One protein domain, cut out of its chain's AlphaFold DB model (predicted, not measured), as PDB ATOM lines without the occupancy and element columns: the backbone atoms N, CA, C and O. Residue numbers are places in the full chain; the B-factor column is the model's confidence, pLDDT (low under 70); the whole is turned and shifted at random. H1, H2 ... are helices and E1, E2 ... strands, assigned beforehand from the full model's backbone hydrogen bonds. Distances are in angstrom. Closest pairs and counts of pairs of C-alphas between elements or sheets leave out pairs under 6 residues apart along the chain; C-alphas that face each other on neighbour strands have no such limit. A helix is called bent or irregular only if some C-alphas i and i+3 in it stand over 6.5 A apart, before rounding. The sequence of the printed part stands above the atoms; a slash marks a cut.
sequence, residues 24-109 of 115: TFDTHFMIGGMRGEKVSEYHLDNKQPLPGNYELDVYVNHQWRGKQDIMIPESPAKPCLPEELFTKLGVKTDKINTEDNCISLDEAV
ATOM      1  N   THR A  24      24.166  -0.070 -44.343       66.44
ATOM      2  CA  THR A  24      23.791  -0.987 -45.422       66.44
ATOM      3  C   THR A  24      24.114  -0.346 -46.764       66.44
ATOM      4  O   THR A  24      23.733   0.793 -47.040       66.44
ATOM      5  N   PHE A  25      24.828  -1.081 -47.615       71.88
ATOM      6  CA  PHE A  25      25.202  -0.633 -48.954       71.88
ATOM      7  C   PHE A  25      24.277  -1.275 -49.993       71.88
ATOM      8  O   PHE A  25      24.172  -2.499 -50.068       71.88
ATOM      9  N   ASP A  26      23.613  -0.461 -50.820       78.19
ATOM     10  CA  ASP A  26      22.797  -0.974 -51.923       78.19
ATOM     11  C   ASP A  26      23.689  -1.390 -53.103       78.19
ATOM     12  O   ASP A  26      24.254  -0.570 -53.835       78.19
ATOM     13  N   THR A  27      23.800  -2.702 -53.300       78.06
ATOM     14  CA  THR A  27      24.646  -3.318 -54.326       78.06
ATOM     15  C   THR A  27      24.167  -3.036 -55.754       78.06
ATOM     16  O   THR A  27      24.915  -3.256 -56.707       78.06
ATOM     17  N   HIS A  28      22.962  -2.487 -55.956       84.38
ATOM     18  CA  HIS A  28      22.474  -2.097 -57.286       84.38
ATOM     19  C   HIS A  28      23.220  -0.902 -57.886       84.38
ATOM     20  O   HIS A  28      23.183  -0.727 -59.111       84.38
ATOM     21  N   PHE A  29      23.902  -0.113 -57.049       82.81
ATOM     22  CA  PHE A  29      24.781   0.972 -57.484       82.81
ATOM     23  C   PHE A  29      26.163   0.485 -57.939       82.81
ATOM     24  O   PHE A  29      26.903   1.254 -58.550       82.81
ATOM     25  N   MET A  30      26.522  -0.776 -57.682       81.31
ATOM     26  CA  MET A  30      27.792  -1.332 -58.144       81.31
ATOM     27  C   MET A  30      27.752  -1.677 -59.638       81.31
ATOM     28  O   MET A  30      26.698  -1.912 -60.229       81.31
ATOM     29  N   ILE A  31      28.928  -1.701 -60.265       80.00
ATOM     30  CA  ILE A  31      29.113  -2.046 -61.678       80.00
ATOM     31  C   ILE A  31      29.845  -3.389 -61.753       80.00
ATOM     32  O   ILE A  31      30.741  -3.657 -60.959       80.00
ATOM     33  N   GLY A  32      29.484  -4.233 -62.723       80.69
ATOM     34  CA  GLY A  32      30.095  -5.552 -62.910       80.69
ATOM     35  C   GLY A  32      29.367  -6.663 -62.152       80.69
ATOM     36  O   GLY A  32      28.168  -6.560 -61.901       80.69
ATOM     37  N   GLY A  33      30.085  -7.742 -61.825       75.62
ATOM     38  CA  GLY A  33      29.506  -8.973 -61.261       75.62
ATOM     39  C   GLY A  33      28.834  -8.813 -59.895       75.62
ATOM     40  O   GLY A  33      27.996  -9.632 -59.544       75.62
ATOM     41  N   MET A  34      29.143  -7.732 -59.176       72.44
ATOM     42  CA  MET A  34      28.597  -7.438 -57.846       72.44
ATOM     43  C   MET A  34      27.241  -6.710 -57.899       72.44
ATOM     44  O   MET A  34      26.593  -6.505 -56.872       72.44
ATOM     45  N   ARG A  35      26.786  -6.277 -59.086       82.75
ATOM     46  CA  ARG A  35      25.535  -5.521 -59.230       82.75
ATOM     47  C   ARG A  35      24.321  -6.398 -58.918       82.75
ATOM     48  O   ARG A  35      24.011  -7.315 -59.674       82.75
ATOM     49  N   GLY A  36      23.583  -6.052 -57.864       74.38
ATOM     50  CA  GLY A  36      22.387  -6.792 -57.439       74.38
ATOM     51  C   GLY A  36      22.694  -8.118 -56.733       74.38
ATOM     52  O   GLY A  36      21.782  -8.913 -56.494       74.38
ATOM     53  N   GLU A  37      23.962  -8.363 -56.391       75.38
ATOM     54  CA  GLU A  37      24.349  -9.481 -55.543       75.38
ATOM     55  C   GLU A  37      23.809  -9.251 -54.121       75.38
ATOM     56  O   GLU A  37      23.941  -8.160 -53.557       75.38
ATOM     57  N   LYS A  38      23.154 -10.267 -53.543       59.94
ATOM     58  CA  LYS A  38      22.666 -10.237 -52.156       59.94
ATOM     59  C   LYS A  38      23.783 -10.661 -51.216       59.94
ATOM     60  O   LYS A  38      23.803 -11.783 -50.721       59.94
ATOM     61  N   VAL A  39      24.700  -9.750 -50.985       61.22
ATOM     62  CA  VAL A  39      25.759  -9.891 -49.992       61.22
ATOM     63  C   VAL A  39      25.418  -8.928 -48.872       61.22
ATOM     64  O   VAL A  39      25.315  -7.721 -49.067       61.22
ATOM     65  N   SER A  40      25.097  -9.500 -47.719       53.16
ATOM     66  CA  SER A  40      24.571  -8.770 -46.569       53.16
ATOM     67  C   SER A  40      25.631  -7.949 -45.838       53.16
ATOM     68  O   SER A  40      25.271  -7.116 -45.021       53.16
ATOM     69  N   GLU A  41      26.917  -8.159 -46.129       56.12
ATOM     70  CA  GLU A  41      28.017  -7.665 -45.300       56.12
ATOM     71  C   GLU A  41      29.177  -7.157 -46.168       56.12
ATOM     72  O   GLU A  41      30.256  -7.744 -46.226       56.12
ATOM     73  N   TYR A  42      28.970  -6.040 -46.868       59.66
ATOM     74  CA  TYR A  42      30.106  -5.218 -47.287       59.66
ATOM     75  C   TYR A  42      30.488  -4.300 -46.136       59.66
ATOM     76  O   TYR A  42      29.947  -3.208 -45.987       59.66
ATOM     77  N   HIS A  43      31.442  -4.741 -45.326       59.50
ATOM     78  CA  HIS A  43      32.080  -3.874 -44.348       59.50
ATOM     79  C   HIS A  43      33.338  -3.284 -44.975       59.50
ATOM     80  O   HIS A  43      34.383  -3.927 -45.045       59.50
ATOM     81  N   LEU A  44      33.230  -2.044 -45.451       63.28
ATOM     82  CA  LEU A  44      34.407  -1.220 -45.705       63.28
ATOM     83  C   LEU A  44      34.951  -0.794 -44.338       63.28
ATOM     84  O   LEU A  44      34.551   0.231 -43.789       63.28
ATOM     85  N   ASP A  45      35.805  -1.626 -43.742       65.00
ATOM     86  CA  ASP A  45      36.534  -1.217 -42.550       65.00
ATOM     87  C   ASP A  45      37.572  -0.169 -42.959       65.00
ATOM     88  O   ASP A  45      38.552  -0.461 -43.639       65.00
ATOM     89  N   ASN A  46      37.381   1.071 -42.510       64.56
ATOM     90  CA  ASN A  46      38.327   2.161 -42.757       64.56
ATOM     91  C   ASN A  46      39.729   1.898 -42.171       64.56
ATOM     92  O   ASN A  46      40.645   2.680 -42.416       64.56
ATOM     93  N   LYS A  47      39.899   0.848 -41.359       69.50
ATOM     94  CA  LYS A  47      41.179   0.439 -40.776       69.50
ATOM     95  C   LYS A  47      41.868  -0.679 -41.547       69.50
ATOM     96  O   LYS A  47      43.039  -0.934 -41.275       69.50
ATOM     97  N   GLN A  48      41.171  -1.361 -42.454       73.12
ATOM     98  CA  GLN A  48      41.695  -2.554 -43.100       73.12
ATOM     99  C   GLN A  48      41.403  -2.545 -44.603       73.12
ATOM    100  O   GLN A  48      40.239  -2.574 -45.002       73.12
ATOM    101  N   PRO A  49      42.442  -2.507 -45.458       77.12
ATOM    102  CA  PRO A  49      42.237  -2.558 -46.895       77.12
ATOM    103  C   PRO A  49      41.631  -3.901 -47.303       77.12
ATOM    104  O   PRO A  49      41.880  -4.935 -46.675       77.12
ATOM    105  N   LEU A  50      40.866  -3.884 -48.394       81.56
ATOM    106  CA  LEU A  50      40.433  -5.117 -49.040       81.56
ATOM    107  C   LEU A  50      41.663  -5.891 -49.556       81.56
ATOM    108  O   LEU A  50      42.680  -5.282 -49.890       81.56
ATOM    109  N   PRO A  51      41.593  -7.225 -49.645       84.50
ATOM    110  CA  PRO A  51      42.631  -8.011 -50.297       84.50
ATOM    111  C   PRO A  51      42.828  -7.596 -51.757       84.50
ATOM    112  O   PRO A  51      41.863  -7.312 -52.468       84.50
ATOM    113  N   GLY A  52      44.074  -7.604 -52.224       86.56
ATOM    114  CA  GLY A  52      44.405  -7.245 -53.601       86.56
ATOM    115  C   GLY A  52      45.745  -6.536 -53.747       86.56
ATOM    116  O   GLY A  52      46.464  -6.313 -52.778       86.56
ATOM    117  N   ASN A  53      46.083  -6.181 -54.986       88.38
ATOM    118  CA  ASN A  53      47.304  -5.445 -55.301       88.38
ATOM    119  C   ASN A  53      47.026  -3.943 -55.342       88.38
ATOM    120  O   ASN A  53      46.100  -3.502 -56.026       88.38
ATOM    121  N   TYR A  54      47.863  -3.170 -54.658       88.88
ATOM    122  CA  TYR A  54      47.765  -1.718 -54.578       88.88
ATOM    123  C   TYR A  54      49.081  -1.069 -54.993       88.88
ATOM    124  O   TYR A  54      50.133  -1.442 -54.485       88.88
ATOM    125  N   GLU A  55      49.015  -0.051 -55.851       92.94
ATOM    126  CA  GLU A  55      50.131   0.876 -56.052       92.94
ATOM    127  C   GLU A  55      50.021   1.983 -54.990       92.94
ATOM    128  O   GLU A  55      49.091   2.793 -55.020       92.94
ATOM    129  N   LEU A  56      50.943   2.005 -54.027       90.50
ATOM    130  CA  LEU A  56      50.914   2.916 -52.880       90.50
ATOM    131  C   LEU A  56      52.123   3.857 -52.880       90.50
ATOM    132  O   LEU A  56      53.255   3.439 -53.126       90.50
ATOM    133  N   ASP A  57      51.898   5.128 -52.542       93.75
ATOM    134  CA  ASP A  57      52.977   6.059 -52.203       93.75
ATOM    135  C   ASP A  57      53.503   5.745 -50.800       93.75
ATOM    136  O   ASP A  57      52.795   5.911 -49.807       93.75
ATOM    137  N   VAL A  58      54.761   5.315 -50.704       90.81
ATOM    138  CA  VAL A  58      55.349   4.917 -49.422       90.81
ATOM    139  C   VAL A  58      56.108   6.079 -48.796       90.81
ATOM    140  O   VAL A  58      56.959   6.709 -49.432       90.81
ATOM    141  N   TYR A  59      55.835   6.329 -47.516       91.62
ATOM    142  CA  TYR A  59      56.514   7.334 -46.708       91.62
ATOM    143  C   TYR A  59      57.230   6.670 -45.536       91.62
ATOM    144  O   TYR A  59      56.661   5.842 -44.834       91.62
ATOM    145  N   VAL A  60      58.471   7.077 -45.288       89.56
ATOM    146  CA  VAL A  60      59.247   6.651 -44.116       89.56
ATOM    147  C   VAL A  60      59.688   7.900 -43.379       89.56
ATOM    148  O   VAL A  60      60.348   8.759 -43.964       89.56
ATOM    149  N   ASN A  61      59.307   8.023 -42.105       90.00
ATOM    150  CA  ASN A  61      59.559   9.216 -41.290       90.00
ATOM    151  C   ASN A  61      59.106  10.514 -41.986       90.00
ATOM    152  O   ASN A  61      59.841  11.499 -42.022       90.00
ATOM    153  N   HIS A  62      57.897  10.498 -42.559       91.50
ATOM    154  CA  HIS A  62      57.292  11.607 -43.315       91.50
ATOM    155  C   HIS A  62      58.014  11.990 -44.620       91.50
ATOM    156  O   HIS A  62      57.680  12.998 -45.237       91.50
ATOM    157  N   GLN A  63      58.986  11.195 -45.073       93.38
ATOM    158  CA  GLN A  63      59.672  11.409 -46.345       93.38
ATOM    159  C   GLN A  63      59.176  10.417 -47.389       93.38
ATOM    160  O   GLN A  63      59.196   9.210 -47.146       93.38
ATOM    161  N   TRP A  64      58.781  10.920 -48.557       93.56
ATOM    162  CA  TRP A  64      58.373  10.090 -49.687       93.56
ATOM    163  C   TRP A  64      59.544   9.237 -50.190       93.56
ATOM    164  O   TRP A  64      60.647   9.742 -50.415       93.56
ATOM    165  N   ARG A  65      59.304   7.935 -50.355       91.94
ATOM    166  CA  ARG A  65      60.277   6.932 -50.820       91.94
ATOM    167  C   ARG A  65      59.920   6.341 -52.184       91.94
ATOM    168  O   ARG A  65      60.612   5.445 -52.664       91.94
ATOM    169  N   GLY A  66      58.882   6.873 -52.825       91.50
ATOM    170  CA  GLY A  66      58.400   6.426 -54.126       91.50
ATOM    171  C   GLY A  66      57.176   5.521 -54.035       91.50
ATOM    172  O   GLY A  66      56.734   5.133 -52.954       91.50
ATOM    173  N   LYS A  67      56.660   5.171 -55.213       93.88
ATOM    174  CA  LYS A  67      55.531   4.256 -55.391       93.88
ATOM    175  C   LYS A  67      55.972   2.802 -55.324       93.88
ATOM    176  O   LYS A  67      57.030   2.470 -55.869       93.88
ATOM    177  N   GLN A  68      55.196   1.963 -54.647       89.88
ATOM    178  CA  GLN A  68      55.435   0.525 -54.521       89.88
ATOM    179  C   GLN A  68      54.149  -0.252 -54.777       89.88
ATOM    180  O   GLN A  68      53.089   0.136 -54.287       89.88
ATOM    181  N   ASP A  69      54.275  -1.366 -55.488       89.75
ATOM    182  CA  ASP A  69      53.202  -2.342 -55.618       89.75
ATOM    183  C   ASP A  69      53.219  -3.259 -54.392       89.75
ATOM    184  O   ASP A  69      54.219  -3.920 -54.107       89.75
ATOM    185  N   ILE A  70      52.121  -3.268 -53.637       86.44
ATOM    186  CA  ILE A  70      51.966  -4.036 -52.401       86.44
ATOM    187  C   ILE A  70      50.755  -4.956 -52.538       86.44
ATOM    188  O   ILE A  70      49.647  -4.508 -52.841       86.44
ATOM    189  N   MET A  71      50.970  -6.250 -52.296       85.62
ATOM    190  CA  MET A  71      49.912  -7.256 -52.258       85.62
ATOM    191  C   MET A  71      49.368  -7.386 -50.835       85.62
ATOM    192  O   MET A  71      50.084  -7.778 -49.916       85.62
ATOM    193  N   ILE A  72      48.086  -7.090 -50.664       84.38
ATOM    194  CA  ILE A  72      47.342  -7.311 -49.430       84.38
ATOM    195  C   ILE A  72      46.719  -8.714 -49.488       84.38
ATOM    196  O   ILE A  72      45.949  -8.993 -50.414       84.38
ATOM    197  N   PRO A  73      47.041  -9.611 -48.536       80.06
ATOM    198  CA  PRO A  73      46.529 -10.979 -48.535       80.06
ATOM    199  C   PRO A  73      45.033 -11.029 -48.196       80.06
ATOM    200  O   PRO A  73      44.474 -10.079 -47.654       80.06
ATOM    201  N   GLU A  74      44.396 -12.178 -48.446       79.06
ATOM    202  CA  GLU A  74      42.976 -12.417 -48.121       79.06
ATOM    203  C   GLU A  74      42.641 -12.228 -46.636       79.06
ATOM    204  O   GLU A  74      41.523 -11.848 -46.299       79.06
ATOM    205  N   SER A  75      43.622 -12.451 -45.756       76.69
ATOM    206  CA  SER A  75      43.546 -12.135 -44.329       76.69
ATOM    207  C   SER A  75      44.423 -10.912 -44.017       76.69
ATOM    208  O   SER A  75      45.560 -11.058 -43.557       76.69
ATOM    209  N   PRO A  76      43.930  -9.684 -44.266       65.12
ATOM    210  CA  PRO A  76      44.695  -8.443 -44.126       65.12
ATOM    211  C   PRO A  76      44.960  -8.035 -42.670       65.12
ATOM    212  O   PRO A  76      45.483  -6.950 -42.426       65.12
ATOM    213  N   ALA A  77      44.611  -8.873 -41.682       68.12
ATOM    214  CA  ALA A  77      44.856  -8.627 -40.256       68.12
ATOM    215  C   ALA A  77      46.335  -8.388 -39.938       68.12
ATOM    216  O   ALA A  77      46.652  -7.659 -38.998       68.12
ATOM    217  N   LYS A  78      47.229  -8.991 -40.724       70.56
ATOM    218  CA  LYS A  78      48.675  -8.813 -40.618       70.56
ATOM    219  C   LYS A  78      49.285  -8.809 -42.019       70.56
ATOM    220  O   LYS A  78      49.748  -9.855 -42.473       70.56
ATOM    221  N   PRO A  79      49.243  -7.678 -42.745       72.31
ATOM    222  CA  PRO A  79      49.918  -7.600 -44.026       72.31
ATOM    223  C   PRO A  79      51.426  -7.737 -43.780       72.31
ATOM    224  O   PRO A  79      51.981  -7.090 -42.887       72.31
ATOM    225  N   CYS A  80      52.080  -8.598 -44.551       82.25
ATOM    226  CA  CYS A  80      53.531  -8.713 -44.562       82.25
ATOM    227  C   CYS A  80      54.088  -8.156 -45.868       82.25
ATOM    228  O   CYS A  80      53.408  -8.134 -46.894       82.25
ATOM    229  N   LEU A  81      55.331  -7.689 -45.814       85.31
ATOM    230  CA  LEU A  81      56.050  -7.143 -46.956       85.31
ATOM    231  C   LEU A  81      57.326  -7.963 -47.198       85.31
ATOM    232  O   LEU A  81      57.890  -8.515 -46.248       85.31
ATOM    233  N   PRO A  82      57.800  -8.037 -48.452       87.12
ATOM    234  CA  PRO A  82      59.038  -8.734 -48.766       87.12
ATOM    235  C   PRO A  82      60.258  -8.001 -48.202       87.12
ATOM    236  O   PRO A  82      60.277  -6.769 -48.095       87.12
ATOM    237  N   GLU A  83      61.317  -8.751 -47.900       88.25
ATOM    238  CA  GLU A  83      62.569  -8.212 -47.352       88.25
ATOM    239  C   GLU A  83      63.205  -7.155 -48.272       88.25
ATOM    240  O   GLU A  83      63.724  -6.129 -47.820       88.25
ATOM    241  N   GLU A  84      63.119  -7.376 -49.584       88.06
ATOM    242  CA  GLU A  84      63.631  -6.460 -50.605       88.06
ATOM    243  C   GLU A  84      63.021  -5.059 -50.474       88.06
ATOM    244  O   GLU A  84      63.718  -4.047 -50.622       88.06
ATOM    245  N   LEU A  85      61.726  -4.988 -50.146       88.38
ATOM    246  CA  LEU A  85      61.026  -3.725 -49.964       88.38
ATOM    247  C   LEU A  85      61.514  -3.013 -48.699       88.38
ATOM    248  O   LEU A  85      61.832  -1.826 -48.758       88.38
ATOM    249  N   PHE A  86      61.667  -3.724 -47.581       88.56
ATOM    250  CA  PHE A  86      62.246  -3.147 -46.363       88.56
ATOM    251  C   PHE A  86      63.655  -2.602 -46.595       88.56
ATOM    252  O   PHE A  86      63.949  -1.462 -46.219       88.56
ATOM    253  N   THR A  87      64.491  -3.359 -47.305       87.69
ATOM    254  CA  THR A  87      65.854  -2.947 -47.658       87.69
ATOM    255  C   THR A  87      65.847  -1.669 -48.500       87.69
ATOM    256  O   THR A  87      66.578  -0.721 -48.203       87.69
ATOM    257  N   LYS A  88      64.973  -1.589 -49.512       88.44
ATOM    258  CA  LYS A  88      64.799  -0.393 -50.356       88.44
ATOM    259  C   LYS A  88      64.330   0.826 -49.557       88.44
ATOM    260  O   LYS A  88      64.726   1.954 -49.852       88.44
ATOM    261  N   LEU A  89      63.514   0.603 -48.528       87.56
ATOM    262  CA  LEU A  89      63.046   1.638 -47.605       87.56
ATOM    263  C   LEU A  89      64.099   2.036 -46.555       87.56
ATOM    264  O   LEU A  89      63.907   3.022 -45.841       87.56
ATOM    265  N   GLY A  90      65.234   1.331 -46.496       86.12
ATOM    266  CA  GLY A  90      66.321   1.581 -45.550       86.12
ATOM    267  C   GLY A  90      66.093   0.970 -44.165       86.12
ATOM    268  O   GLY A  90      66.750   1.380 -43.206       86.12
ATOM    269  N   VAL A  91      65.169   0.015 -44.049       85.75
ATOM    270  CA  VAL A  91      64.915  -0.760 -42.831       85.75
ATOM    271  C   VAL A  91      65.865  -1.957 -42.807       85.75
ATOM    272  O   VAL A  91      66.056  -2.628 -43.817       85.75
ATOM    273  N   LYS A  92      66.493  -2.207 -41.655       86.12
ATOM    274  CA  LYS A  92      67.429  -3.322 -41.474       86.12
ATOM    275  C   LYS A  92      66.677  -4.561 -40.993       86.12
ATOM    276  O   LYS A  92      66.039  -4.507 -39.947       86.12
ATOM    277  N   THR A  93      66.787  -5.653 -41.741       85.31
ATOM    278  CA  THR A  93      66.095  -6.933 -41.504       85.31
ATOM    279  C   THR A  93      67.040  -8.053 -41.065       85.31
ATOM    280  O   THR A  93      66.598  -9.170 -40.834       85.31
ATOM    281  N   ASP A  94      68.328  -7.759 -40.857       81.69
ATOM    282  CA  ASP A  94      69.419  -8.716 -40.602       81.69
ATOM    283  C   ASP A  94      69.240  -9.613 -39.364       81.69
ATOM    284  O   ASP A  94      69.968 -10.588 -39.186       81.69
ATOM    285  N   LYS A  95      68.290  -9.274 -38.488       80.75
ATOM    286  CA  LYS A  95      67.992  -9.991 -37.240       80.75
ATOM    287  C   LYS A  95      66.615 -10.652 -37.226       80.75
ATOM    288  O   LYS A  95      66.212 -11.160 -36.182       80.75
ATOM    289  N   ILE A  96      65.896 -10.609 -38.344       83.62
ATOM    290  CA  ILE A  96      64.551 -11.161 -38.492       83.62
ATOM    291  C   ILE A  96      64.671 -12.484 -39.243       83.62
ATOM    292  O   ILE A  96      65.478 -12.603 -40.162       83.62
ATOM    293  N   ASN A  97      63.907 -13.498 -38.833       76.25
ATOM    294  CA  ASN A  97      63.875 -14.757 -39.567       76.25
ATOM    295  C   ASN A  97      63.072 -14.569 -40.866       76.25
ATOM    296  O   ASN A  97      61.867 -14.337 -40.814       76.25
ATOM    297  N   THR A  98      63.742 -14.656 -42.015       68.75
ATOM    298  CA  THR A  98      63.179 -14.418 -43.353       68.75
ATOM    299  C   THR A  98      62.854 -15.682 -44.145       68.75
ATOM    300  O   THR A  98      62.758 -15.617 -45.369       68.75
ATOM    301  N   GLU A  99      62.649 -16.825 -43.482       68.12
ATOM    302  CA  GLU A  99      62.382 -18.122 -44.134       68.12
ATOM    303  C   GLU A  99      61.300 -18.068 -45.238       68.12
ATOM    304  O   GLU A  99      61.480 -18.707 -46.275       68.12
ATOM    305  N   ASP A 100      60.266 -17.227 -45.095       70.50
ATOM    306  CA  ASP A 100      59.161 -17.113 -46.063       70.50
ATOM    307  C   ASP A 100      59.152 -15.808 -46.895       70.50
ATOM    308  O   ASP A 100      58.183 -15.536 -47.604       70.50
ATOM    309  N   ASN A 101      60.204 -14.973 -46.820       76.81
ATOM    310  CA  ASN A 101      60.274 -13.640 -47.464       76.81
ATOM    311  C   ASN A 101      59.002 -12.784 -47.250       76.81
ATOM    312  O   ASN A 101      58.545 -12.050 -48.126       76.81
ATOM    313  N   CYS A 102      58.401 -12.922 -46.074       81.94
ATOM    314  CA  CYS A 102      57.168 -12.274 -45.657       81.94
ATOM    315  C   CYS A 102      57.417 -11.794 -44.231       81.94
ATOM    316  O   CYS A 102      57.305 -12.560 -43.281       81.94
ATOM    317  N   ILE A 103      57.829 -10.533 -44.100       87.19
ATOM    318  CA  ILE A 103      58.114  -9.913 -42.807       87.19
ATOM    319  C   ILE A 103      56.948  -8.996 -42.461       87.19
ATOM    320  O   ILE A 103      56.558  -8.138 -43.261       87.19
ATOM    321  N   SER A 104      56.368  -9.162 -41.280       85.94
ATOM    322  CA  SER A 104      55.295  -8.284 -40.832       85.94
ATOM    323  C   SER A 104      55.841  -6.938 -40.337       85.94
ATOM    324  O   SER A 104      56.986  -6.815 -39.892       85.94
ATOM    325  N   LEU A 105      55.031  -5.880 -40.426       82.56
ATOM    326  CA  LEU A 105      55.459  -4.534 -40.017       82.56
ATOM    327  C   LEU A 105      55.777  -4.441 -38.515       82.56
ATOM    328  O   LEU A 105      56.659  -3.673 -38.128       82.56
ATOM    329  N   ASP A 106      55.101  -5.230 -37.677       84.12
ATOM    330  CA  ASP A 106      55.356  -5.320 -36.236       84.12
ATOM    331  C   ASP A 106      56.709  -5.964 -35.902       84.12
ATOM    332  O   ASP A 106      57.343  -5.568 -34.921       84.12
ATOM    333  N   GLU A 107      57.187  -6.892 -36.734       85.56
ATOM    334  CA  GLU A 107      58.522  -7.486 -36.606       85.56
ATOM    335  C   GLU A 107      59.611  -6.549 -37.143       85.56
ATOM    336  O   GLU A 107      60.661  -6.384 -36.523       85.56
ATOM    337  N   ALA A 108      59.361  -5.888 -38.278       83.69
ATOM    338  CA  ALA A 108      60.347  -5.019 -38.919       83.69
ATOM    339  C   ALA A 108      60.583  -3.687 -38.186       83.69
ATOM    340  O   ALA A 108      61.675  -3.117 -38.269       83.69
ATOM    341  N   VAL A 109      59.574  -3.154 -37.489       80.56
ATOM    342  CA  VAL A 109      59.588  -1.782 -36.954       80.56
ATOM    343  C   VAL A 109      59.462  -1.778 -35.427       80.56
ATOM    344  O   VAL A 109      58.464  -1.352 -34.846       80.56
TER     345      VAL A 109
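AT A GLANCE: This is residues 24 to 109 of the 115 residues of the protein "Fimbrial protein" of Escherichia coli (UniProt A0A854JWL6). Little regular structure: a bent two-stranded hairpin, E1 and E2, stands between a long unnamed stretch, residues 24 to 51, and a loop-rich end with short helices H1 and H2. Residues 29 to 34 stick out free. The printed part has 86 residues, 30 in named elements, ordered E1, E2, H1, H2; the sheet is antiparallel, the class mixed. It is loose, radius of gyration of the C-alphas 16.8 A, spanning 50 by 28 by 19 A.

IN THESE COORDINATES: Find C-alpha 52 at (44.405, -7.245, -53.601); E1 runs 22.4 A to residue 60. E2, residues 63 to 72, spans 22.6 A. H1 is residues 83 to 89; H2, residues 105 to 108, ends at (60.347, -5.019, -38.919).

HOW THE PARTS SIT: In the hairpin, N 54 and O 70 are 2.9 A apart, within hydrogen-bond range. E1 bends by 62 degrees at residue 55, E2 by 72 at residue 66. The closest C-alphas of E2 and H1, Arg 65 and Leu 89, are 6.8 A apart. H1 and H2 are close but not clearly touching; their closest C-alphas, Phe 86 and Ala 108, are 7.9 A apart. Every O i to N i+4 pair in H1 is within range; H2 is too short for one.

THE WHOLE: The farthest C-alphas, His 28 and Lys 95, are 50.4 A apart. The printed part has no cut; H1 to H2 is a long link. Look for pLDDT under 70 at residues 24, 38 to 47, 76 to 77 and 98 to 99.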